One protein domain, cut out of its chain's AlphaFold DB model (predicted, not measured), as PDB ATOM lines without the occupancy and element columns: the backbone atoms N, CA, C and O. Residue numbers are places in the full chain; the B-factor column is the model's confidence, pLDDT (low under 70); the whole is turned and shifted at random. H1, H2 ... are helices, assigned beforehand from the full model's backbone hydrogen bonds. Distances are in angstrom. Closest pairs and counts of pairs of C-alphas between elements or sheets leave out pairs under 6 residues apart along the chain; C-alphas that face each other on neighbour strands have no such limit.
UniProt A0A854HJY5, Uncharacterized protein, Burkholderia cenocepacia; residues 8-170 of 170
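What this domain is: This is residues 8 to 170 of the 170 residues of an uncharacterized protein of Burkholderia cenocepacia (UniProt A0A854HJY5). What shape is this? It is a long, loose zigzag of helices: H2, H3 and H4 fold back and forth, and short H5 folds back on the last part of H4. H1 crosses the first part of H2, and its residues 8 to 21 stick out. What is it made of? The 163 printed residues have five named helices, in the order H1 to H5, and no named strand; the class is all helix. How large is it? It is loose, with a radius of gyration of the C-alphas of 20.7 A, and spans 71 by 32 by 19 A.

How they stand to each other: How do the first two helices meet? H1, residues 8 to 40, touches H2, residues 47 to 84, with its residues 25 to 36 alone, at a steep tilt of 50 degrees, opposite ways; the closest C-alphas, of Gln 29 and Gly 60, are 5.0 A apart. What follows? H2 and H3, residues 88 to 110, touch as a helical hairpin at a shallow tilt of 25 degrees, their closest C-alphas, of Ala 72 and Ala 98, 4.1 A apart. H3 forms another with H4, residues 115 to 143, at 27 degrees, closest at the C-alphas of Ala 107 and Thr 115, 5.6 A. H4 forms a third with H5, residues 158 to 169, at 12 degrees, through its residues 133 to 140 alone, closest at the C-alphas of Val 137 and Ile 168, 6.7 A. What of the other pairs and the backbones? H1 and H4 are near each other, as are H2 and H5, while H2 and H4 are apart. In H1 to H5 every O i to N i+4 pair is within hydrogen-bond range.

Where its parts are: Where are the anchors? H1 begins at C-alpha 8 (26.100, -57.127, -14.592), and H5 ends at C-alpha 169 (21.858, -58.008, 0.264). How long are the helices? From first to last C-alpha H1 measures 47.6 A, H2 54.7 A, H3 32.8 A, H4 41.9 A and H5 16.4 A.

The domain as a whole: How far does it reach? The two C-alphas farthest apart, of Lys 44 and Ser 152, are 71.3 A apart. How is it linked? The printed part has no cut, and the link from H4 to H5, 14 residues, is long. Where is confidence low? Among the 47 residues with pLDDT under 70 are residues 8 to 40 and 168 to 170.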
ATOM      1  N   ASN A   8      25.314 -57.952 -15.519       46.50
ATOM      2  CA  ASN A   8      26.100 -57.127 -14.592       46.50
ATOM      3  C   ASN A   8      26.555 -55.793 -15.214       46.50
ATOM      4  O   ASN A   8      26.862 -54.847 -14.501       46.50
ATOM      5  N   GLN A   9      26.615 -55.686 -16.548       49.84
ATOM      6  CA  GLN A   9      27.102 -54.466 -17.211       49.84
ATOM      7  C   GLN A   9      26.126 -53.292 -17.107       49.84
ATOM      8  O   GLN A   9      26.562 -52.156 -16.964       49.84
ATOM      9  N   THR A  10      24.818 -53.551 -17.170       54.94
ATOM     10  CA  THR A  10      23.806 -52.491 -17.080       54.94
ATOM     11  C   THR A  10      23.700 -51.957 -15.658       54.94
ATOM     12  O   THR A  10      23.692 -50.749 -15.459       54.94
ATOM     13  N   GLU A  11      23.700 -52.843 -14.661       48.28
ATOM     14  CA  GLU A  11      23.651 -52.444 -13.254       48.28
ATOM     15  C   GLU A  11      24.956 -51.768 -12.803       48.28
ATOM     16  O   GLU A  11      24.912 -50.735 -12.138       48.28
ATOM     17  N   ALA A  12      26.120 -52.280 -13.228       49.50
ATOM     18  CA  ALA A  12      27.404 -51.623 -12.985       49.50
ATOM     19  C   ALA A  12      27.507 -50.265 -13.696       49.50
ATOM     20  O   ALA A  12      28.068 -49.333 -13.128       49.50
ATOM     21  N   GLY A  13      26.936 -50.135 -14.900       44.91
ATOM     22  CA  GLY A  13      26.832 -48.865 -15.621       44.91
ATOM     23  C   GLY A  13      25.979 -47.848 -14.868       44.91
ATOM     24  O   GLY A  13      26.439 -46.746 -14.612       44.91
ATOM     25  N   ILE A  14      24.795 -48.249 -14.396       54.44
ATOM     26  CA  ILE A  14      23.908 -47.381 -13.604       54.44
ATOM     27  C   ILE A  14      24.569 -46.974 -12.278       54.44
ATOM     28  O   ILE A  14      24.501 -45.812 -11.884       54.44
ATOM     29  N   LYS A  15      25.249 -47.900 -11.590       52.59
ATOM     30  CA  LYS A  15      25.996 -47.607 -10.352       52.59
ATOM     31  C   LYS A  15      27.169 -46.652 -10.604       52.59
ATOM     32  O   LYS A  15      27.385 -45.742  -9.808       52.59
ATOM     33  N   PHE A  16      27.889 -46.821 -11.711       53.25
ATOM     34  CA  PHE A  16      28.973 -45.929 -12.119       53.25
ATOM     35  C   PHE A  16      28.455 -44.536 -12.499       53.25
ATOM     36  O   PHE A  16      28.985 -43.544 -12.010       53.25
ATOM     37  N   ASP A  17      27.379 -44.453 -13.277       43.28
ATOM     38  CA  ASP A  17      26.755 -43.191 -13.684       43.28
ATOM     39  C   ASP A  17      26.166 -42.439 -12.484       43.28
ATOM     40  O   ASP A  17      26.299 -41.219 -12.396       43.28
ATOM     41  N   ASN A  18      25.599 -43.152 -11.506       50.31
ATOM     42  CA  ASN A  18      25.149 -42.563 -10.243       50.31
ATOM     43  C   ASN A  18      26.320 -42.073  -9.381       50.31
ATOM     44  O   ASN A  18      26.224 -41.006  -8.780       50.31
ATOM     45  N   ALA A  19      27.436 -42.807  -9.337       48.69
ATOM     46  CA  ALA A  19      28.635 -42.380  -8.617       48.69
ATOM     47  C   ALA A  19      29.284 -41.146  -9.271       48.69
ATOM     48  O   ALA A  19      29.654 -40.200  -8.577       48.69
ATOM     49  N   VAL A  20      29.366 -41.116 -10.604       45.06
ATOM     50  CA  VAL A  20      29.839 -39.959 -11.376       45.06
ATOM     51  C   VAL A  20      28.885 -38.779 -11.209       45.06
ATOM     52  O   VAL A  20      29.337 -37.669 -10.942       45.06
ATOM     53  N   GLY A  21      27.574 -39.006 -11.293       48.69
ATOM     54  CA  GLY A  21      26.551 -37.986 -11.078       48.69
ATOM     55  C   GLY A  21      26.606 -37.393  -9.670       48.69
ATOM     56  O   GLY A  21      26.597 -36.172  -9.522       48.69
ATOM     57  N   GLY A  22      26.754 -38.236  -8.647       53.16
ATOM     58  CA  GLY A  22      26.922 -37.819  -7.254       53.16
ATOM     59  C   GLY A  22      28.215 -37.036  -7.022       53.16
ATOM     60  O   GLY A  22      28.204 -36.015  -6.335       53.16
ATOM     61  N   LEU A  23      29.318 -37.444  -7.654       47.75
ATOM     62  CA  LEU A  23      30.596 -36.737  -7.576       47.75
ATOM     63  C   LEU A  23      30.538 -35.375  -8.283       47.75
ATOM     64  O   LEU A  23      30.984 -34.376  -7.725       47.75
ATOM     65  N   VAL A  24      29.941 -35.303  -9.474       51.38
ATOM     66  CA  VAL A  24      29.739 -34.047 -10.216       51.38
ATOM     67  C   VAL A  24      28.815 -33.102  -9.446       51.38
ATOM     68  O   VAL A  24      29.120 -31.915  -9.337       51.38
ATOM     69  N   ALA A  25      27.733 -33.618  -8.859       54.66
ATOM     70  CA  ALA A  25      26.834 -32.838  -8.015       54.66
ATOM     71  C   ALA A  25      27.549 -32.312  -6.759       54.66
ATOM     72  O   ALA A  25      27.449 -31.125  -6.450       54.66
ATOM     73  N   GLY A  26      28.341 -33.154  -6.089       57.12
ATOM     74  CA  GLY A  26      29.128 -32.766  -4.917       57.12
ATOM     75  C   GLY A  26      30.183 -31.702  -5.231       57.12
ATOM     76  O   GLY A  26      30.306 -30.716  -4.504       57.12
ATOM     77  N   VAL A  27      30.898 -31.837  -6.353       62.16
ATOM     78  CA  VAL A  27      31.876 -30.838  -6.822       62.16
ATOM     79  C   VAL A  27      31.189 -29.524  -7.199       62.16
ATOM     80  O   VAL A  27      31.690 -28.454  -6.854       62.16
ATOM     81  N   ALA A  28      30.030 -29.573  -7.857       57.62
ATOM     82  CA  ALA A  28      29.260 -28.383  -8.214       57.62
ATOM     83  C   ALA A  28      28.718 -27.642  -6.976       57.62
ATOM     84  O   ALA A  28      28.758 -26.409  -6.911       57.62
ATOM     85  N   GLN A  29      28.262 -28.383  -5.966       59.25
ATOM     86  CA  GLN A  29      27.777 -27.829  -4.702       59.25
ATOM     87  C   GLN A  29      28.913 -27.232  -3.858       59.25
ATOM     88  O   GLN A  29      28.770 -26.158  -3.271       59.25
ATOM     89  N   TYR A  30      30.082 -27.874  -3.851       62.84
ATOM     90  CA  TYR A  30      31.266 -27.336  -3.184       62.84
ATOM     91  C   TYR A  30      31.812 -26.090  -3.899       62.84
ATOM     92  O   TYR A  30      32.129 -25.090  -3.256       62.84
ATOM     93  N   GLY A  31      31.869 -26.117  -5.234       64.31
ATOM     94  CA  GLY A  31      32.323 -24.993  -6.051       64.31
ATOM     95  C   GLY A  31      31.439 -23.753  -5.908       64.31
ATOM     96  O   GLY A  31      31.957 -22.649  -5.762       64.31
ATOM     97  N   SER A  32      30.114 -23.920  -5.875       58.12
ATOM     98  CA  SER A  32      29.175 -22.813  -5.625       58.12
ATOM     99  C   SER A  32      29.322 -22.233  -4.216       58.12
ATOM    100  O   SER A  32      29.465 -21.019  -4.074       58.12
ATOM    101  N   SER A  33      29.420 -23.085  -3.191       61.53
ATOM    102  CA  SER A  33      29.644 -22.654  -1.801       61.53
ATOM    103  C   SER A  33      30.986 -21.931  -1.606       61.53
ATOM    104  O   SER A  33      31.101 -21.023  -0.780       61.53
ATOM    105  N   ALA A  34      32.024 -22.320  -2.353       67.38
ATOM    106  CA  ALA A  34      33.322 -21.647  -2.347       67.38
ATOM    107  C   ALA A  34      33.266 -20.284  -3.055       67.38
ATOM    108  O   ALA A  34      33.826 -19.308  -2.555       67.38
ATOM    109  N   LEU A  35      32.553 -20.194  -4.184       64.50
ATOM    110  CA  LEU A  35      32.345 -18.938  -4.909       64.50
ATOM    111  C   LEU A  35      31.567 -17.915  -4.068       64.50
ATOM    112  O   LEU A  35      31.984 -16.762  -4.000       64.50
ATOM    113  N   GLU A  36      30.513 -18.327  -3.357       64.50
ATOM    114  CA  GLU A  36      29.786 -17.434  -2.439       64.50
ATOM    115  C   GLU A  36      30.668 -16.911  -1.297       64.50
ATOM    116  O   GLU A  36      30.552 -15.756  -0.883       64.50
ATOM    117  N   GLN A  37      31.569 -17.745  -0.772       66.94
ATOM    118  CA  GLN A  37      32.515 -17.327   0.265       66.94
ATOM    119  C   GLN A  37      33.570 -16.355  -0.277       66.94
ATOM    120  O   GLN A  37      33.930 -15.407   0.419       66.94
ATOM    121  N   MET A  38      34.023 -16.532  -1.522       64.88
ATOM    122  CA  MET A  38      34.914 -15.579  -2.192       64.88
ATOM    123  C   MET A  38      34.230 -14.232  -2.459       64.88
ATOM    124  O   MET A  38      34.847 -13.186  -2.253       64.88
ATOM    125  N   GLU A  39      32.953 -14.238  -2.848       62.28
ATOM    126  CA  GLU A  39      32.157 -13.015  -3.012       62.28
ATOM    127  C   GLU A  39      32.006 -12.268  -1.678       62.28
ATOM    128  O   GLU A  39      32.269 -11.065  -1.603       62.28
ATOM    129  N   LYS A  40      31.697 -12.991  -0.589       68.38
ATOM    130  CA  LYS A  40      31.653 -12.444   0.783       68.38
ATOM    131  C   LYS A  40      33.009 -11.910   1.259       68.38
ATOM    132  O   LYS A  40      33.042 -10.974   2.052       68.38
ATOM    133  N   ALA A  41      34.115 -12.462   0.761       70.69
ATOM    134  CA  ALA A  41      35.475 -11.992   1.029       70.69
ATOM    135  C   ALA A  41      35.899 -10.781   0.166       70.69
ATOM    136  O   ALA A  41      37.041 -10.332   0.260       70.69
ATOM    137  N   GLY A  42      35.000 -10.228  -0.659       58.97
ATOM    138  CA  GLY A  42      35.233  -9.009  -1.440       58.97
ATOM    139  C   GLY A  42      35.759  -9.239  -2.860       58.97
ATOM    140  O   GLY A  42      36.111  -8.275  -3.545       58.97
ATOM    141  N   VAL A  43      35.801 -10.488  -3.336       70.62
ATOM    142  CA  VAL A  43      36.173 -10.805  -4.721       70.62
ATOM    143  C   VAL A  43      34.994 -10.479  -5.642       70.62
ATOM    144  O   VAL A  43      33.937 -11.099  -5.560       70.62
ATOM    145  N   LYS A  44      35.166  -9.505  -6.547       61.16
ATOM    146  CA  LYS A  44      34.147  -9.157  -7.553       61.16
ATOM    147  C   LYS A  44      34.021 -10.269  -8.596       61.16
ATOM    148  O   LYS A  44      34.807 -10.332  -9.540       61.16
ATOM    149  N   LEU A  45      33.021 -11.127  -8.433       65.31
ATOM    150  CA  LEU A  45      32.620 -12.105  -9.442       65.31
ATOM    151  C   LEU A  45      31.826 -11.421 -10.565       65.31
ATOM    152  O   LEU A  45      31.092 -10.459 -10.333       65.31
ATOM    153  N   SER A  46      31.975 -11.910 -11.800       75.06
ATOM    154  CA  SER A  46      31.172 -11.412 -12.922       75.06
ATOM    155  C   SER A  46      29.688 -11.737 -12.707       75.06
ATOM    156  O   SER A  46      29.348 -12.762 -12.116       75.06
ATOM    157  N   GLU A  47      28.790 -10.906 -13.234       72.00
ATOM    158  CA  GLU A  47      27.335 -11.087 -13.095       72.00
ATOM    159  C   GLU A  47      26.846 -12.451 -13.628       72.00
ATOM    160  O   GLU A  47      25.915 -13.057 -13.088       72.00
ATOM    161  N   SER A  48      27.518 -12.961 -14.668       69.19
ATOM    162  CA  SER A  48      27.274 -14.289 -15.244       69.19
ATOM    163  C   SER A  48      27.693 -15.403 -14.280       69.19
ATOM    164  O   SER A  48      26.930 -16.337 -14.028       69.19
ATOM    165  N   THR A  49      28.861 -15.262 -13.646       67.06
ATOM    166  CA  THR A  49      29.363 -16.201 -12.632       67.06
ATOM    167  C   THR A  49      28.458 -16.236 -11.400       67.06
ATOM    168  O   THR A  49      28.155 -17.314 -10.901       67.06
ATOM    169  N   ALA A  50      27.946 -15.086 -10.959       67.50
ATOM    170  CA  ALA A  50      27.013 -14.998  -9.836       67.50
ATOM    171  C   ALA A  50      25.627 -15.604 -10.149       67.50
ATOM    172  O   ALA A  50      24.949 -16.130  -9.264       67.50
ATOM    173  N   LYS A  51      25.162 -15.547 -11.406       73.50
ATOM    174  CA  LYS A  51      23.928 -16.239 -11.833       73.50
ATOM    175  C   LYS A  51      24.104 -17.756 -11.857       73.50
ATOM    176  O   LYS A  51      23.241 -18.461 -11.341       73.50
ATOM    177  N   VAL A  52      25.214 -18.243 -12.411       72.31
ATOM    178  CA  VAL A  52      25.539 -19.678 -12.415       72.31
ATOM    179  C   VAL A  52      25.734 -20.190 -10.986       72.31
ATOM    180  O   VAL A  52      25.172 -21.222 -10.642       72.31
ATOM    181  N   GLY A  53      26.437 -19.440 -10.134       66.44
ATOM    182  CA  GLY A  53      26.625 -19.769  -8.719       66.44
ATOM    183  C   GLY A  53      25.302 -19.920  -7.969       66.44
ATOM    184  O   GLY A  53      25.091 -20.942  -7.332       66.44
ATOM    185  N   ARG A  54      24.365 -18.976  -8.136       71.19
ATOM    186  CA  ARG A  54      23.019 -19.068  -7.538       71.19
ATOM    187  C   ARG A  54      22.197 -20.238  -8.065       71.19
ATOM    188  O   ARG A  54      21.483 -20.875  -7.301       71.19
ATOM    189  N   PHE A  55      22.276 -20.526  -9.364       73.50
ATOM    190  CA  PHE A  55      21.596 -21.690  -9.933       73.50
ATOM    191  C   PHE A  55      22.153 -22.997  -9.354       73.50
ATOM    192  O   PHE A  55      21.383 -23.865  -8.945       73.50
ATOM    193  N   LEU A  56      23.480 -23.113  -9.269       67.31
ATOM    194  CA  LEU A  56      24.156 -24.261  -8.669       67.31
ATOM    195  C   LEU A  56      23.891 -24.381  -7.164       67.31
ATOM    196  O   LEU A  56      23.733 -25.500  -6.693       67.31
ATOM    197  N   ASP A  57      23.782 -23.268  -6.432       69.25
ATOM    198  CA  ASP A  57      23.417 -23.276  -5.009       69.25
ATOM    199  C   ASP A  57      22.002 -23.825  -4.807       69.25
ATOM    200  O   ASP A  57      21.791 -24.733  -4.009       69.25
ATOM    201  N   ILE A  58      21.028 -23.352  -5.592       72.44
ATOM    202  CA  ILE A  58      19.640 -23.823  -5.505       72.44
ATOM    203  C   ILE A  58      19.557 -25.310  -5.868       72.44
ATOM    204  O   ILE A  58      19.019 -26.110  -5.103       72.44
ATOM    205  N   VAL A  59      20.105 -25.706  -7.019       70.81
ATOM    206  CA  VAL A  59      20.051 -27.104  -7.468       70.81
ATOM    207  C   VAL A  59      20.832 -28.015  -6.521       70.81
ATOM    208  O   VAL A  59      20.349 -29.094  -6.187       70.81
ATOM    209  N   GLY A  60      21.991 -27.575  -6.034       69.50
ATOM    210  CA  GLY A  60      22.806 -28.309  -5.072       69.50
ATOM    211  C   GLY A  60      22.117 -28.463  -3.718       69.50
ATOM    212  O   GLY A  60      22.045 -29.568  -3.195       69.50
ATOM    213  N   ARG A  61      21.534 -27.395  -3.162       73.25
ATOM    214  CA  ARG A  61      20.838 -27.452  -1.867       73.25
ATOM    215  C   ARG A  61      19.598 -28.325  -1.927       73.25
ATOM    216  O   ARG A  61      19.463 -29.211  -1.095       73.25
ATOM    217  N   PHE A  62      18.712 -28.117  -2.899       73.75
ATOM    218  CA  PHE A  62      17.472 -28.895  -2.977       73.75
ATOM    219  C   PHE A  62      17.710 -30.316  -3.492       73.75
ATOM    220  O   PHE A  62      17.197 -31.267  -2.908       73.75
ATOM    221  N   GLY A  63      18.516 -30.478  -4.543       72.88
ATOM    222  CA  GLY A  63      18.866 -31.793  -5.080       72.88
ATOM    223  C   GLY A  63      19.673 -32.616  -4.079       72.88
ATOM    224  O   GLY A  63      19.316 -33.756  -3.789       72.88
ATOM    225  N   GLY A  64      20.700 -32.014  -3.478       73.75
ATOM    226  CA  GLY A  64      21.514 -32.641  -2.439       73.75
ATOM    227  C   GLY A  64      20.717 -32.962  -1.174       73.75
ATOM    228  O   GLY A  64      20.912 -34.029  -0.604       73.75
ATOM    229  N   ALA A  65      19.772 -32.108  -0.765       77.81
ATOM    230  CA  ALA A  65      18.900 -32.396   0.374       77.81
ATOM    231  C   ALA A  65      17.971 -33.591   0.120       77.81
ATOM    232  O   ALA A  65      17.822 -34.431   1.002       77.81
ATOM    233  N   ILE A  66      17.363 -33.691  -1.068       75.06
ATOM    234  CA  ILE A  66      16.505 -34.832  -1.423       75.06
ATOM    235  C   ILE A  66      17.324 -36.121  -1.428       75.06
ATOM    236  O   ILE A  66      16.934 -37.091  -0.782       75.06
ATOM    237  N   VAL A  67      18.470 -36.122  -2.116       74.69
ATOM    238  CA  VAL A  67      19.362 -37.288  -2.167       74.69
ATOM    239  C   VAL A  67      19.826 -37.664  -0.761       74.69
ATOM    240  O   VAL A  67      19.698 -38.819  -0.375       74.69
ATOM    241  N   GLY A  68      20.276 -36.692   0.035       77.88
ATOM    242  CA  GLY A  68      20.727 -36.917   1.407       77.88
ATOM    243  C   GLY A  68      19.634 -37.472   2.321       77.88
ATOM    244  O   GLY A  68      19.912 -38.355   3.126       77.88
ATOM    245  N   LEU A  69      18.387 -37.014   2.177       82.56
ATOM    246  CA  LEU A  69      17.257 -37.500   2.972       82.56
ATOM    247  C   LEU A  69      16.853 -38.925   2.580       82.56
ATOM    248  O   LEU A  69      16.595 -39.747   3.456       82.56
ATOM    249  N   VAL A  70      16.846 -39.233   1.280       78.75
ATOM    250  CA  VAL A  70      16.607 -40.598   0.785       78.75
ATOM    251  C   VAL A  70      17.714 -41.539   1.257       78.75
ATOM    252  O   VAL A  70      17.412 -42.594   1.804       78.75
ATOM    253  N   SER A  71      18.984 -41.149   1.119       76.31
ATOM    254  CA  SER A  71      20.118 -41.935   1.612       76.31
ATOM    255  C   SER A  71      20.060 -42.149   3.125       76.31
ATOM    256  O   SER A  71      20.232 -43.273   3.575       76.31
ATOM    257  N   ALA A  72      19.731 -41.119   3.910       85.12
ATOM    258  CA  ALA A  72      19.592 -41.250   5.359       85.12
ATOM    259  C   ALA A  72      18.449 -42.196   5.760       85.12
ATOM    260  O   ALA A  72      18.581 -42.939   6.730       85.12
ATOM    261  N   ALA A  73      17.338 -42.194   5.017       81.25
ATOM    262  CA  ALA A  73      16.239 -43.129   5.245       81.25
ATOM    263  C   ALA A  73      16.638 -44.577   4.915       81.25
ATOM    264  O   ALA A  73      16.291 -45.485   5.666       81.25
ATOM    265  N   ILE A  74      17.389 -44.787   3.828       80.75
ATOM    266  CA  ILE A  74      17.938 -46.100   3.455       80.75
ATOM    267  C   ILE A  74      18.912 -46.596   4.531       80.75
ATOM    268  O   ILE A  74      18.785 -47.724   4.995       80.75
ATOM    269  N   ASP A  75      19.835 -45.749   4.983       83.75
ATOM    270  CA  ASP A  75      20.788 -46.113   6.034       83.75
ATOM    271  C   ASP A  75      20.080 -46.405   7.366       83.75
ATOM    272  O   ASP A  75      20.449 -47.338   8.069       83.75
ATOM    273  N   ALA A  76      19.020 -45.668   7.709       87.50
ATOM    274  CA  ALA A  76      18.216 -45.965   8.895       87.50
ATOM    275  C   ALA A  76      17.494 -47.320   8.792       87.50
ATOM    276  O   ALA A  76      17.378 -48.027   9.792       87.50
ATOM    277  N   TYR A  77      17.028 -47.688   7.594       85.88
ATOM    278  CA  TYR A  77      16.444 -49.004   7.337       85.88
ATOM    279  C   TYR A  77      17.486 -50.118   7.500       85.88
ATOM    280  O   TYR A  77      17.251 -51.043   8.274       85.88
ATOM    281  N   HIS A  78      18.660 -49.994   6.870       83.88
ATOM    282  CA  HIS A  78      19.734 -50.982   7.034       83.88
ATOM    283  C   HIS A  78      20.220 -51.065   8.483       83.88
ATOM    284  O   HIS A  78      20.527 -52.146   8.959       83.88
ATOM    285  N   ALA A  79      20.247 -49.959   9.233       86.38
ATOM    286  CA  ALA A  79      20.565 -50.018  10.656       86.38
ATOM    287  C   ALA A  79      19.591 -50.941  11.410       86.38
ATOM    288  O   ALA A  79      20.022 -51.782  12.197       86.38
ATOM    289  N   TYR A  80      18.285 -50.815  11.166       86.00
ATOM    290  CA  TYR A  80      17.297 -51.691  11.790       86.00
ATOM    291  C   TYR A  80      17.497 -53.162  11.384       86.00
ATOM    292  O   TYR A  80      17.490 -54.033  12.253       86.00
ATOM    293  N   ASP A  81      17.749 -53.421  10.101       83.56
ATOM    294  CA  ASP A  81      18.011 -54.769   9.581       83.56
ATOM    295  C   ASP A  81      19.259 -55.400  10.227       83.56
ATOM    296  O   ASP A  81      19.209 -56.505  10.764       83.56
ATOM    297  N   GLU A  82      20.368 -54.668  10.294       82.81
ATOM    298  CA  GLU A  82      21.630 -55.135  10.887       82.81
ATOM    299  C   GLU A  82      21.511 -55.378  12.398       82.81
ATOM    300  O   GLU A  82      22.175 -56.257  12.954       82.81
ATOM    301  N   LEU A  83      20.632 -54.635  13.082       85.50
ATOM    302  CA  LEU A  83      20.314 -54.877  14.487       85.50
ATOM    303  C   LEU A  83      19.564 -56.203  14.675       85.50
ATOM    304  O   LEU A  83      19.893 -56.950  15.600       85.50
ATOM    305  N   GLU A  84      18.594 -56.517  13.811       83.06
ATOM    306  CA  GLU A  84      17.881 -57.805  13.830       83.06
ATOM    307  C   GLU A  84      18.815 -58.983  13.508       83.06
ATOM    308  O   GLU A  84      18.679 -60.062  14.093       83.06
ATOM    309  N   HIS A  85      19.812 -58.764  12.649       76.25
ATOM    310  CA  HIS A  85      20.833 -59.752  12.293       76.25
ATOM    311  C   HIS A  85      22.004 -59.831  13.292       76.25
ATOM    312  O   HIS A  85      22.877 -60.690  13.158       76.25
ATOM    313  N   GLY A  86      22.017 -58.991  14.335       80.69
ATOM    314  CA  GLY A  86      23.028 -59.004  15.397       80.69
ATOM    315  C   GLY A  86      24.380 -58.391  15.008       80.69
ATOM    316  O   GLY A  86      25.350 -58.514  15.762       80.69
ATOM    317  N   ASN A  87      24.465 -57.703  13.868       83.06
ATOM    318  CA  ASN A  87      25.672 -57.042  13.387       83.06
ATOM    319  C   ASN A  87      25.815 -55.645  14.011       83.06
ATOM    320  O   ASN A  87      25.547 -54.608  13.404       83.06
ATOM    321  N   ILE A  88      26.254 -55.613  15.271       87.81
ATOM    322  CA  ILE A  88      26.355 -54.372  16.062       87.81
ATOM    323  C   ILE A  88      27.282 -53.331  15.409       87.81
ATOM    324  O   ILE A  88      27.061 -52.127  15.557       87.81
ATOM    325  N   LEU A  89      28.311 -53.775  14.676       87.25
ATOM    326  CA  LEU A  89      29.244 -52.877  13.997       87.25
ATOM    327  C   LEU A  89      28.580 -52.200  12.790       87.25
ATOM    328  O   LEU A  89      28.641 -50.972  12.700       87.25
ATOM    329  N   MET A  90      27.912 -52.955  11.905       85.25
ATOM    330  CA  MET A  90      27.153 -52.359  10.795       85.25
ATOM    331  C   MET A  90      25.999 -51.494  11.299       85.25
ATOM    332  O   MET A  90      25.845 -50.372  10.820       85.25
ATOM    333  N   PHE A  91      25.268 -51.936  12.327       88.38
ATOM    334  CA  PHE A  91      24.230 -51.132  12.978       88.38
ATOM    335  C   PHE A  91      24.751 -49.748  13.388       88.38
ATOM    336  O   PHE A  91      24.136 -48.724  13.073       88.38
ATOM    337  N   ALA A  92      25.905 -49.698  14.061       90.38
ATOM    338  CA  ALA A  92      26.508 -48.443  14.492       90.38
ATOM    339  C   ALA A  92      26.930 -47.566  13.302       90.38
ATOM    340  O   ALA A  92      26.700 -46.352  13.327       90.38
ATOM    341  N   LEU A  93      27.517 -48.154  12.254       89.50
ATOM    342  CA  LEU A  93      27.941 -47.410  11.065       89.50
ATOM    343  C   LEU A  93      26.753 -46.834  10.289       89.50
ATOM    344  O   LEU A  93      26.757 -45.637  10.007       89.50
ATOM    345  N   TYR A  94      25.724 -47.634  10.006       89.31
ATOM    346  CA  TYR A  94      24.521 -47.174   9.310       89.31
ATOM    347  C   TYR A  94      23.739 -46.144  10.127       89.31
ATOM    348  O   TYR A  94      23.337 -45.115   9.588       89.31
ATOM    349  N   THR A  95      23.611 -46.332  11.446       92.50
ATOM    350  CA  THR A  95      22.977 -45.331  12.323       92.50
ATOM    351  C   THR A  95      23.738 -44.008  12.285       92.50
ATOM    352  O   THR A  95      23.143 -42.937  12.150       92.50
ATOM    353  N   THR A  96      25.070 -44.064  12.367       90.94
ATOM    354  CA  THR A  96      25.912 -42.861  12.310       90.94
ATOM    355  C   THR A  96      25.811 -42.189  10.938       90.94
ATOM    356  O   THR A  96      25.685 -40.966  10.871       90.94
ATOM    357  N   SER A  97      25.794 -42.973   9.854       87.56
ATOM    358  CA  SER A  97      25.594 -42.486   8.484       87.56
ATOM    359  C   SER A  97      24.250 -41.769   8.328       87.56
ATOM    360  O   SER A  97      24.217 -40.625   7.877       87.56
ATOM    361  N   ALA A  98      23.159 -42.366   8.816       89.88
ATOM    362  CA  ALA A  98      21.823 -41.776   8.774       89.88
ATOM    363  C   ALA A  98      21.751 -40.434   9.523       89.88
ATOM    364  O   ALA A  98      21.205 -39.453   9.009       89.88
ATOM    365  N   LEU A  99      22.351 -40.352  10.717       93.50
ATOM    366  CA  LEU A  99      22.406 -39.116  11.504       93.50
ATOM    367  C   LEU A  99      23.213 -38.019  10.801       93.50
ATOM    368  O   LEU A  99      22.788 -36.861  10.777       93.50
ATOM    369  N   ILE A 100      24.355 -38.367  10.205       89.19
ATOM    370  CA  ILE A 100      25.183 -37.413   9.458       89.19
ATOM    371  C   ILE A 100      24.475 -36.967   8.178       89.19
ATOM    372  O   ILE A 100      24.498 -35.777   7.869       89.19
ATOM    373  N   GLY A 101      23.802 -37.874   7.468       86.00
ATOM    374  CA  GLY A 101      22.971 -37.551   6.309       86.00
ATOM    375  C   GLY A 101      21.872 -36.548   6.666       86.00
ATOM    376  O   GLY A 101      21.742 -35.511   6.014       86.00
ATOM    377  N   GLY A 102      21.155 -36.777   7.770       87.69
ATOM    378  CA  GLY A 102      20.173 -35.825   8.297       87.69
ATOM    379  C   GLY A 102      20.790 -34.475   8.686       87.69
ATOM    380  O   GLY A 102      20.261 -33.418   8.333       87.69
ATOM    381  N   ALA A 103      21.947 -34.486   9.354       88.25
ATOM    382  CA  ALA A 103      22.669 -33.268   9.715       88.25
ATOM    383  C   ALA A 103      23.147 -32.479   8.483       88.25
ATOM    384  O   ALA A 103      23.096 -31.249   8.495       88.25
ATOM    385  N   LEU A 104      23.562 -33.159   7.409       83.19
ATOM    386  CA  LEU A 104      23.954 -32.546   6.138       83.19
ATOM    387  C   LEU A 104      22.783 -31.853   5.445       83.19
ATOM    388  O   LEU A 104      22.960 -30.749   4.936       83.19
ATOM    389  N   VAL A 105      21.586 -32.447   5.476       85.44
ATOM    390  CA  VAL A 105      20.367 -31.803   4.961       85.44
ATOM    391  C   VAL A 105      20.123 -30.486   5.697       85.44
ATOM    392  O   VAL A 105      19.964 -29.442   5.066       85.44
ATOM    393  N   VAL A 106      20.169 -30.497   7.032       86.12
ATOM    394  CA  VAL A 106      19.993 -29.281   7.843       86.12
ATOM    395  C   VAL A 106      21.102 -28.259   7.560       86.12
ATOM    396  O   VAL A 106      20.825 -27.074   7.364       86.12
ATOM    397  N   ALA A 107      22.358 -28.706   7.479       83.31
ATOM    398  CA  ALA A 107      23.512 -27.855   7.205       83.31
ATOM    399  C   ALA A 107      23.430 -27.176   5.828       83.31
ATOM    400  O   ALA A 107      23.762 -25.991   5.721       83.31
ATOM    401  N   ALA A 108      22.917 -27.879   4.812       75.56
ATOM    402  CA  ALA A 108      22.695 -27.345   3.471       75.56
ATOM    403  C   ALA A 108      21.675 -26.194   3.460       75.56
ATOM    404  O   ALA A 108      21.828 -25.239   2.699       75.56
ATOM    405  N   PHE A 109      20.655 -26.216   4.323       78.38
ATOM    406  CA  PHE A 109      19.708 -25.099   4.425       78.38
ATOM    407  C   PHE A 109      20.245 -23.927   5.246       78.38
ATOM    408  O   PHE A 109      19.945 -22.783   4.907       78.38
ATOM    409  N   LEU A 110      21.058 -24.193   6.268       80.69
ATOM    410  CA  LEU A 110      21.613 -23.165   7.154       80.69
ATOM    411  C   LEU A 110      22.898 -22.507   6.623       80.69
ATOM    412  O   LEU A 110      23.342 -21.516   7.199       80.69
ATOM    413  N   GLY A 111      23.508 -23.042   5.559       69.50
ATOM    414  CA  GLY A 111      24.795 -22.554   5.050       69.50
ATOM    415  C   GLY A 111      25.922 -22.727   6.075       69.50
ATOM    416  O   GLY A 111      26.770 -21.850   6.232       69.50
ATOM    417  N   SER A 112      25.888 -23.826   6.835       74.00
ATOM    418  CA  SER A 112      26.780 -24.038   7.979       74.00
ATOM    419  C   SER A 112      28.219 -24.324   7.543       74.00
ATOM    420  O   SER A 112      28.457 -25.138   6.648       74.00
ATOM    421  N   VAL A 113      29.196 -23.755   8.260       75.88
ATOM    422  CA  VAL A 113      30.628 -24.093   8.117       75.88
ATOM    423  C   VAL A 113      30.905 -25.582   8.375       75.88
ATOM    424  O   VAL A 113      31.897 -26.130   7.902       75.88
ATOM    425  N   LEU A 114      29.993 -26.266   9.076       74.94
ATOM    426  CA  LEU A 114      30.088 -27.694   9.375       74.94
ATOM    427  C   LEU A 114      29.749 -28.598   8.183       74.94
ATOM    428  O   LEU A 114      29.979 -29.801   8.262       74.94
ATOM    429  N   THR A 115      29.243 -28.051   7.073       77.75
ATOM    430  CA  THR A 115      28.857 -28.850   5.898       77.75
ATOM    431  C   THR A 115      30.039 -29.650   5.346       77.75
ATOM    432  O   THR A 115      29.909 -30.844   5.098       77.75
ATOM    433  N   LEU A 116      31.214 -29.027   5.211       78.31
ATOM    434  CA  LEU A 116      32.408 -29.695   4.688       78.31
ATOM    435  C   LEU A 116      32.919 -30.832   5.598       78.31
ATOM    436  O   LEU A 116      33.088 -31.943   5.093       78.31
ATOM    437  N   PRO A 117      33.155 -30.624   6.910       80.88
ATOM    438  CA  PRO A 117      33.594 -31.715   7.775       80.88
ATOM    439  C   PRO A 117      32.549 -32.833   7.900       80.88
ATOM    440  O   PRO A 117      32.935 -33.999   7.921       80.88
ATOM    441  N   LEU A 118      31.246 -32.517   7.913       82.19
ATOM    442  CA  LEU A 118      30.190 -33.538   7.894       82.19
ATOM    443  C   LEU A 118      30.208 -34.359   6.600       82.19
ATOM    444  O   LEU A 118      30.046 -35.573   6.650       82.19
ATOM    445  N   LEU A 119      30.452 -33.719   5.454       81.62
ATOM    446  CA  LEU A 119      30.516 -34.395   4.158       81.62
ATOM    447  C   LEU A 119      31.724 -35.338   4.071       81.62
ATOM    448  O   LEU A 119      31.595 -36.463   3.594       81.62
ATOM    449  N   LEU A 120      32.883 -34.914   4.583       81.25
ATOM    450  CA  LEU A 120      34.067 -35.775   4.680       81.25
ATOM    451  C   LEU A 120      33.831 -36.966   5.614       81.25
ATOM    452  O   LEU A 120      34.239 -38.083   5.301       81.25
ATOM    453  N   LEU A 121      33.152 -36.741   6.741       84.56
ATOM    454  CA  LEU A 121      32.812 -37.803   7.683       84.56
ATOM    455  C   LEU A 121      31.825 -38.809   7.073       84.56
ATOM    456  O   LEU A 121      32.036 -40.012   7.201       84.56
ATOM    457  N   ALA A 122      30.800 -38.329   6.361       82.31
ATOM    458  CA  ALA A 122      29.856 -39.175   5.629       82.31
ATOM    459  C   ALA A 122      30.573 -40.049   4.591       82.31
ATOM    460  O   ALA A 122      30.358 -41.258   4.538       82.31
ATOM    461  N   ALA A 123      31.482 -39.457   3.808       81.00
ATOM    462  CA  ALA A 123      32.272 -40.188   2.821       81.00
ATOM    463  C   ALA A 123      33.153 -41.268   3.472       81.00
ATOM    464  O   ALA A 123      33.212 -42.392   2.978       81.00
ATOM    465  N   LEU A 124      33.806 -40.954   4.597       85.06
ATOM    466  CA  LEU A 124      34.623 -41.917   5.340       85.06
ATOM    467  C   LEU A 124      33.789 -43.102   5.847       85.06
ATOM    468  O   LEU A 124      34.205 -44.249   5.697       85.06
ATOM    469  N   ILE A 125      32.613 -42.840   6.418       84.25
ATOM    470  CA  ILE A 125      31.716 -43.892   6.913       84.25
ATOM    471  C   ILE A 125      31.202 -44.753   5.762       84.25
ATOM    472  O   ILE A 125      31.229 -45.975   5.877       84.25
ATOM    473  N   GLY A 126      30.828 -44.151   4.630       82.19
ATOM    474  CA  GLY A 126      30.432 -44.899   3.435       82.19
ATOM    475  C   GLY A 126      31.532 -45.845   2.940       82.19
ATOM    476  O   GLY A 126      31.256 -46.994   2.598       82.19
ATOM    477  N   VAL A 127      32.798 -45.407   2.970       80.00
ATOM    478  CA  VAL A 127      33.948 -46.270   2.643       80.00
ATOM    479  C   VAL A 127      34.085 -47.422   3.640       80.00
ATOM    480  O   VAL A 127      34.336 -48.552   3.220       80.00
ATOM    481  N   LEU A 128      33.906 -47.166   4.939       80.25
ATOM    482  CA  LEU A 128      33.966 -48.208   5.970       80.25
ATOM    483  C   LEU A 128      32.851 -49.245   5.798       80.25
ATOM    484  O   LEU A 128      33.148 -50.437   5.790       80.25
ATOM    485  N   ILE A 129      31.605 -48.806   5.601       82.38
ATOM    486  CA  ILE A 129      30.460 -49.693   5.337       82.38
ATOM    487  C   ILE A 129      30.761 -50.576   4.126       82.38
ATOM    488  O   ILE A 129      30.673 -51.798   4.213       82.38
ATOM    489  N   ASN A 130      31.200 -49.979   3.013       80.19
ATOM    490  CA  ASN A 130      31.520 -50.737   1.808       80.19
ATOM    491  C   ASN A 130      32.664 -51.739   2.032       80.19
ATOM    492  O   ASN A 130      32.603 -52.856   1.530       80.19
ATOM    493  N   TYR A 131      33.697 -51.369   2.792       78.69
ATOM    494  CA  TYR A 131      34.808 -52.266   3.110       78.69
ATOM    495  C   TYR A 131      34.353 -53.505   3.890       78.69
ATOM    496  O   TYR A 131      34.728 -54.623   3.534       78.69
ATOM    497  N   PHE A 132      33.539 -53.331   4.931       80.31
ATOM    498  CA  PHE A 132      33.040 -54.459   5.716       80.31
ATOM    499  C   PHE A 132      32.016 -55.293   4.943       80.31
ATOM    500  O   PHE A 132      32.133 -56.515   4.937       80.31
ATOM    501  N   LYS A 133      31.105 -54.655   4.198       76.62
ATOM    502  CA  LYS A 133      30.133 -55.358   3.351       76.62
ATOM    503  C   LYS A 133      30.818 -56.194   2.267       76.62
ATOM    504  O   LYS A 133      30.434 -57.332   2.035       76.62
ATOM    505  N   SER A 134      31.885 -55.682   1.644       72.94
ATOM    506  CA  SER A 134      32.709 -56.469   0.713       72.94
ATOM    507  C   SER A 134      33.314 -57.710   1.367       72.94
ATOM    508  O   SER A 134      33.298 -58.773   0.758       72.94
ATOM    509  N   ARG A 135      33.803 -57.597   2.607       77.62
ATOM    510  CA  ARG A 135      34.348 -58.751   3.333       77.62
ATOM    511  C   ARG A 135      33.285 -59.800   3.639       77.62
ATOM    512  O   ARG A 135      33.561 -60.976   3.462       77.62
ATOM    513  N   GLU A 136      32.090 -59.387   4.052       78.62
ATOM    514  CA  GLU A 136      30.980 -60.314   4.309       78.62
ATOM    515  C   GLU A 136      30.534 -61.040   3.029       78.62
ATOM    516  O   GLU A 136      30.302 -62.247   3.057       78.62
ATOM    517  N   VAL A 137      30.491 -60.338   1.888       77.31
ATOM    518  CA  VAL A 137      30.219 -60.945   0.571       77.31
ATOM    519  C   VAL A 137      31.297 -61.963   0.194       77.31
ATOM    520  O   VAL A 137      30.958 -63.050  -0.274       77.31
ATOM    521  N   ASP A 138      32.575 -61.628   0.376       74.62
ATOM    522  CA  ASP A 138      33.689 -62.528   0.065       74.62
ATOM    523  C   ASP A 138      33.657 -63.772   0.970       74.62
ATOM    524  O   ASP A 138      33.721 -64.900   0.475       74.62
ATOM    525  N   ASP A 139      33.455 -63.584   2.277       81.19
ATOM    526  CA  ASP A 139      33.345 -64.674   3.251       81.19
ATOM    527  C   ASP A 139      32.154 -65.596   2.936       81.19
ATOM    528  O   ASP A 139      32.278 -66.823   3.028       81.19
ATOM    529  N   TRP A 140      31.017 -65.031   2.516       82.94
ATOM    530  CA  TRP A 140      29.854 -65.795   2.061       82.94
ATOM    531  C   TRP A 140      30.124 -66.541   0.757       82.94
ATOM    532  O   TRP A 140      29.827 -67.730   0.674       82.94
ATOM    533  N   LEU A 141      30.729 -65.904  -0.251       80.44
ATOM    534  CA  LEU A 141      31.073 -66.558  -1.520       80.44
ATOM    535  C   LEU A 141      32.001 -67.761  -1.302       80.44
ATOM    536  O   LEU A 141      31.866 -68.783  -1.979       80.44
ATOM    537  N   GLU A 142      32.923 -67.670  -0.348       82.75
ATOM    538  CA  GLU A 142      33.807 -68.777   0.009       82.75
ATOM    539  C   GLU A 142      33.083 -69.929   0.727       82.75
ATOM    540  O   GLU A 142      33.438 -71.094   0.507       82.75
ATOM    541  N   GLN A 143      32.076 -69.617   1.552       82.56
ATOM    542  CA  GLN A 143      31.308 -70.560   2.387       82.56
ATOM    543  C   GLN A 143      30.001 -71.052   1.749       82.56
ATOM    544  O   GLN A 143      29.367 -71.967   2.279       82.56
ATOM    545  N   CYS A 144      29.592 -70.473   0.618       82.44
ATOM    546  CA  CYS A 144      28.314 -70.784  -0.013       82.44
ATOM    547  C   CYS A 144      28.199 -72.274  -0.377       82.44
ATOM    548  O   CYS A 144      29.190 -73.020  -0.443       82.44
ATOM    549  N   TYR A 145      26.986 -72.733  -0.693       79.00
ATOM    550  CA  TYR A 145      26.754 -74.129  -1.075       79.00
ATOM    551  C   TYR A 145      27.542 -74.529  -2.331       79.00
ATOM    552  O   TYR A 145      27.706 -75.717  -2.589       79.00
ATOM    553  N   PHE A 146      28.103 -73.574  -3.086       82.44
ATOM    554  CA  PHE A 146      29.018 -73.780  -4.223       82.44
ATOM    555  C   PHE A 146      30.448 -73.253  -3.982       82.44
ATOM    556  O   PHE A 146      31.246 -73.204  -4.918       82.44
ATOM    557  N   GLY A 147      30.764 -72.864  -2.747       81.12
ATOM    558  CA  GLY A 147      31.998 -72.195  -2.353       81.12
ATOM    559  C   GLY A 147      33.248 -73.065  -2.460       81.12
ATOM    560  O   GLY A 147      33.195 -74.274  -2.701       81.12
ATOM    561  N   ILE A 148      34.406 -72.431  -2.292       82.69
ATOM    562  CA  ILE A 148      35.720 -73.074  -2.449       82.69
ATOM    563  C   ILE A 148      36.276 -73.668  -1.149       82.69
ATOM    564  O   ILE A 148      37.261 -74.406  -1.203       82.69
ATOM    565  N   LYS A 149      35.661 -73.377   0.006       83.50
ATOM    566  CA  LYS A 149      36.066 -73.959   1.292       83.50
ATOM    567  C   LYS A 149      35.753 -75.456   1.381       83.50
ATOM    568  O   LYS A 149      35.007 -76.019   0.572       83.50
ATOM    569  N   ALA A 150      36.362 -76.118   2.365       79.56
ATOM    570  CA  ALA A 150      36.099 -77.524   2.654       79.56
ATOM    571  C   ALA A 150      34.605 -77.751   2.943       79.56
ATOM    572  O   ALA A 150      33.928 -76.867   3.459       79.56
ATOM    573  N   THR A 151      34.084 -78.943   2.643       72.38
ATOM    574  CA  THR A 151      32.657 -79.270   2.837       72.38
ATOM    575  C   THR A 151      32.191 -79.077   4.285       72.38
ATOM    576  O   THR A 151      31.032 -78.762   4.501       72.38
ATOM    577  N   SER A 152      33.093 -79.209   5.264       77.94
ATOM    578  CA  SER A 152      32.828 -78.962   6.689       77.94
ATOM    579  C   SER A 152      32.739 -77.481   7.080       77.94
ATOM    580  O   SER A 152      32.336 -77.174   8.193       77.94
ATOM    581  N   GLU A 153      33.180 -76.573   6.209       75.25
ATOM    582  CA  GLU A 153      33.190 -75.116   6.423       75.25
ATOM    583  C   GLU A 153      32.177 -74.393   5.518       75.25
ATOM    584  O   GLU A 153      32.149 -73.164   5.472       75.25
ATOM    585  N   ARG A 154      31.374 -75.149   4.764       81.38
ATOM    586  CA  ARG A 154      30.323 -74.635   3.882       81.38
ATOM    587  C   ARG A 154      28.959 -74.850   4.511       81.38
ATOM    588  O   ARG A 154      28.795 -75.746   5.335       81.38
ATOM    589  N   PHE A 155      27.976 -74.071   4.073       81.25
ATOM    590  CA  PHE A 155      26.585 -74.329   4.438       81.25
ATOM    591  C   PHE A 155      26.177 -75.736   3.983       81.25
ATOM    592  O   PHE A 155      26.292 -76.069   2.799       81.25
ATOM    593  N   GLU A 156      25.694 -76.560   4.915       79.38
ATOM    594  CA  GLU A 156      25.256 -77.931   4.616       79.38
ATOM    595  C   GLU A 156      23.955 -77.935   3.799       79.38
ATOM    596  O   GLU A 156      23.671 -78.872   3.044       79.38
ATOM    597  N   HIS A 157      23.161 -76.867   3.922       83.00
ATOM    598  CA  HIS A 157      21.858 -76.732   3.290       83.00
ATOM    599  C   HIS A 157      21.723 -75.426   2.499       83.00
ATOM    600  O   HIS A 157      22.091 -74.345   2.951       83.00
ATOM    601  N   LEU A 158      21.081 -75.523   1.331       82.19
ATOM    602  CA  LEU A 158      20.738 -74.381   0.468       82.19
ATOM    603  C   LEU A 158      19.884 -73.316   1.173       82.19
ATOM    604  O   LEU A 158      19.927 -72.145   0.808       82.19
ATOM    605  N   GLU A 159      19.105 -73.711   2.177       82.88
ATOM    606  CA  GLU A 159      18.276 -72.797   2.968       82.88
ATOM    607  C   GLU A 159      19.119 -71.859   3.846       82.88
ATOM    608  O   GLU A 159      18.780 -70.682   3.989       82.88
ATOM    609  N   GLU A 160      20.235 -72.350   4.388       80.94
ATOM    610  CA  GLU A 160      21.182 -71.556   5.180       80.94
ATOM    611  C   GLU A 160      21.955 -70.589   4.286       80.94
ATOM    612  O   GLU A 160      22.051 -69.403   4.601       80.94
ATOM    613  N   ASP A 161      22.396 -71.070   3.121       81.88
ATOM    614  CA  ASP A 161      23.038 -70.250   2.092       81.88
ATOM    615  C   ASP A 161      22.105 -69.126   1.606       81.88
ATOM    616  O   ASP A 161      22.493 -67.959   1.549       81.88
ATOM    617  N   ARG A 162      20.823 -69.437   1.353       81.00
ATOM    618  CA  ARG A 162      19.810 -68.435   0.982       81.00
ATOM    619  C   ARG A 162      19.604 -67.398   2.085       81.00
ATOM    620  O   ARG A 162      19.429 -66.217   1.783       81.00
ATOM    621  N   LYS A 163      19.586 -67.824   3.348       80.62
ATOM    622  CA  LYS A 163      19.422 -66.916   4.489       80.62
ATOM    623  C   LYS A 163      20.622 -65.976   4.619       80.62
ATOM    624  O   LYS A 163      20.415 -64.777   4.754       80.62
ATOM    625  N   ALA A 164      21.843 -66.501   4.505       76.25
ATOM    626  CA  ALA A 164      23.070 -65.707   4.525       76.25
ATOM    627  C   ALA A 164      23.145 -64.730   3.341       76.25
ATOM    628  O   ALA A 164      23.440 -63.557   3.532       76.25
ATOM    629  N   PHE A 165      22.781 -65.178   2.135       78.50
ATOM    630  CA  PHE A 165      22.673 -64.310   0.963       78.50
ATOM    631  C   PHE A 165      21.683 -63.165   1.197       78.50
ATOM    632  O   PHE A 165      21.990 -62.014   0.913       78.50
ATOM    633  N   THR A 166      20.500 -63.469   1.735       75.81
ATOM    634  CA  THR A 166      19.479 -62.441   1.971       75.81
ATOM    635  C   THR A 166      19.976 -61.409   2.976       75.81
ATOM    636  O   THR A 166      19.859 -60.235   2.682       75.81
ATOM    637  N   ALA A 167      20.612 -61.830   4.072       71.00
ATOM    638  CA  ALA A 167      21.138 -60.924   5.096       71.00
ATOM    639  C   ALA A 167      22.246 -59.977   4.592       71.00
ATOM    640  O   ALA A 167      22.410 -58.885   5.113       71.00
ATOM    641  N   ILE A 168      23.019 -60.376   3.576       67.94
ATOM    642  CA  ILE A 168      24.085 -59.534   3.006       67.94
ATOM    643  C   ILE A 168      23.522 -58.491   2.027       67.94
ATOM    644  O   ILE A 168      24.110 -57.424   1.827       67.94
ATOM    645  N   PHE A 169      22.409 -58.808   1.361       65.06
ATOM    646  CA  PHE A 169      21.858 -58.008   0.264       65.06
ATOM    647  C   PHE A 169      20.494 -57.363   0.562       65.06
ATOM    648  O   PHE A 169      19.987 -56.667  -0.325       65.06
ATOM    649  N   SER A 170      19.914 -57.575   1.751       55.41
ATOM    650  CA  SER A 170      18.815 -56.768   2.302       55.41
ATOM    651  C   SER A 170      19.275 -55.378   2.733       55.41
ATOM    652  O   SER A 170      18.361 -54.526   2.837       55.41
TER     653      SER A 170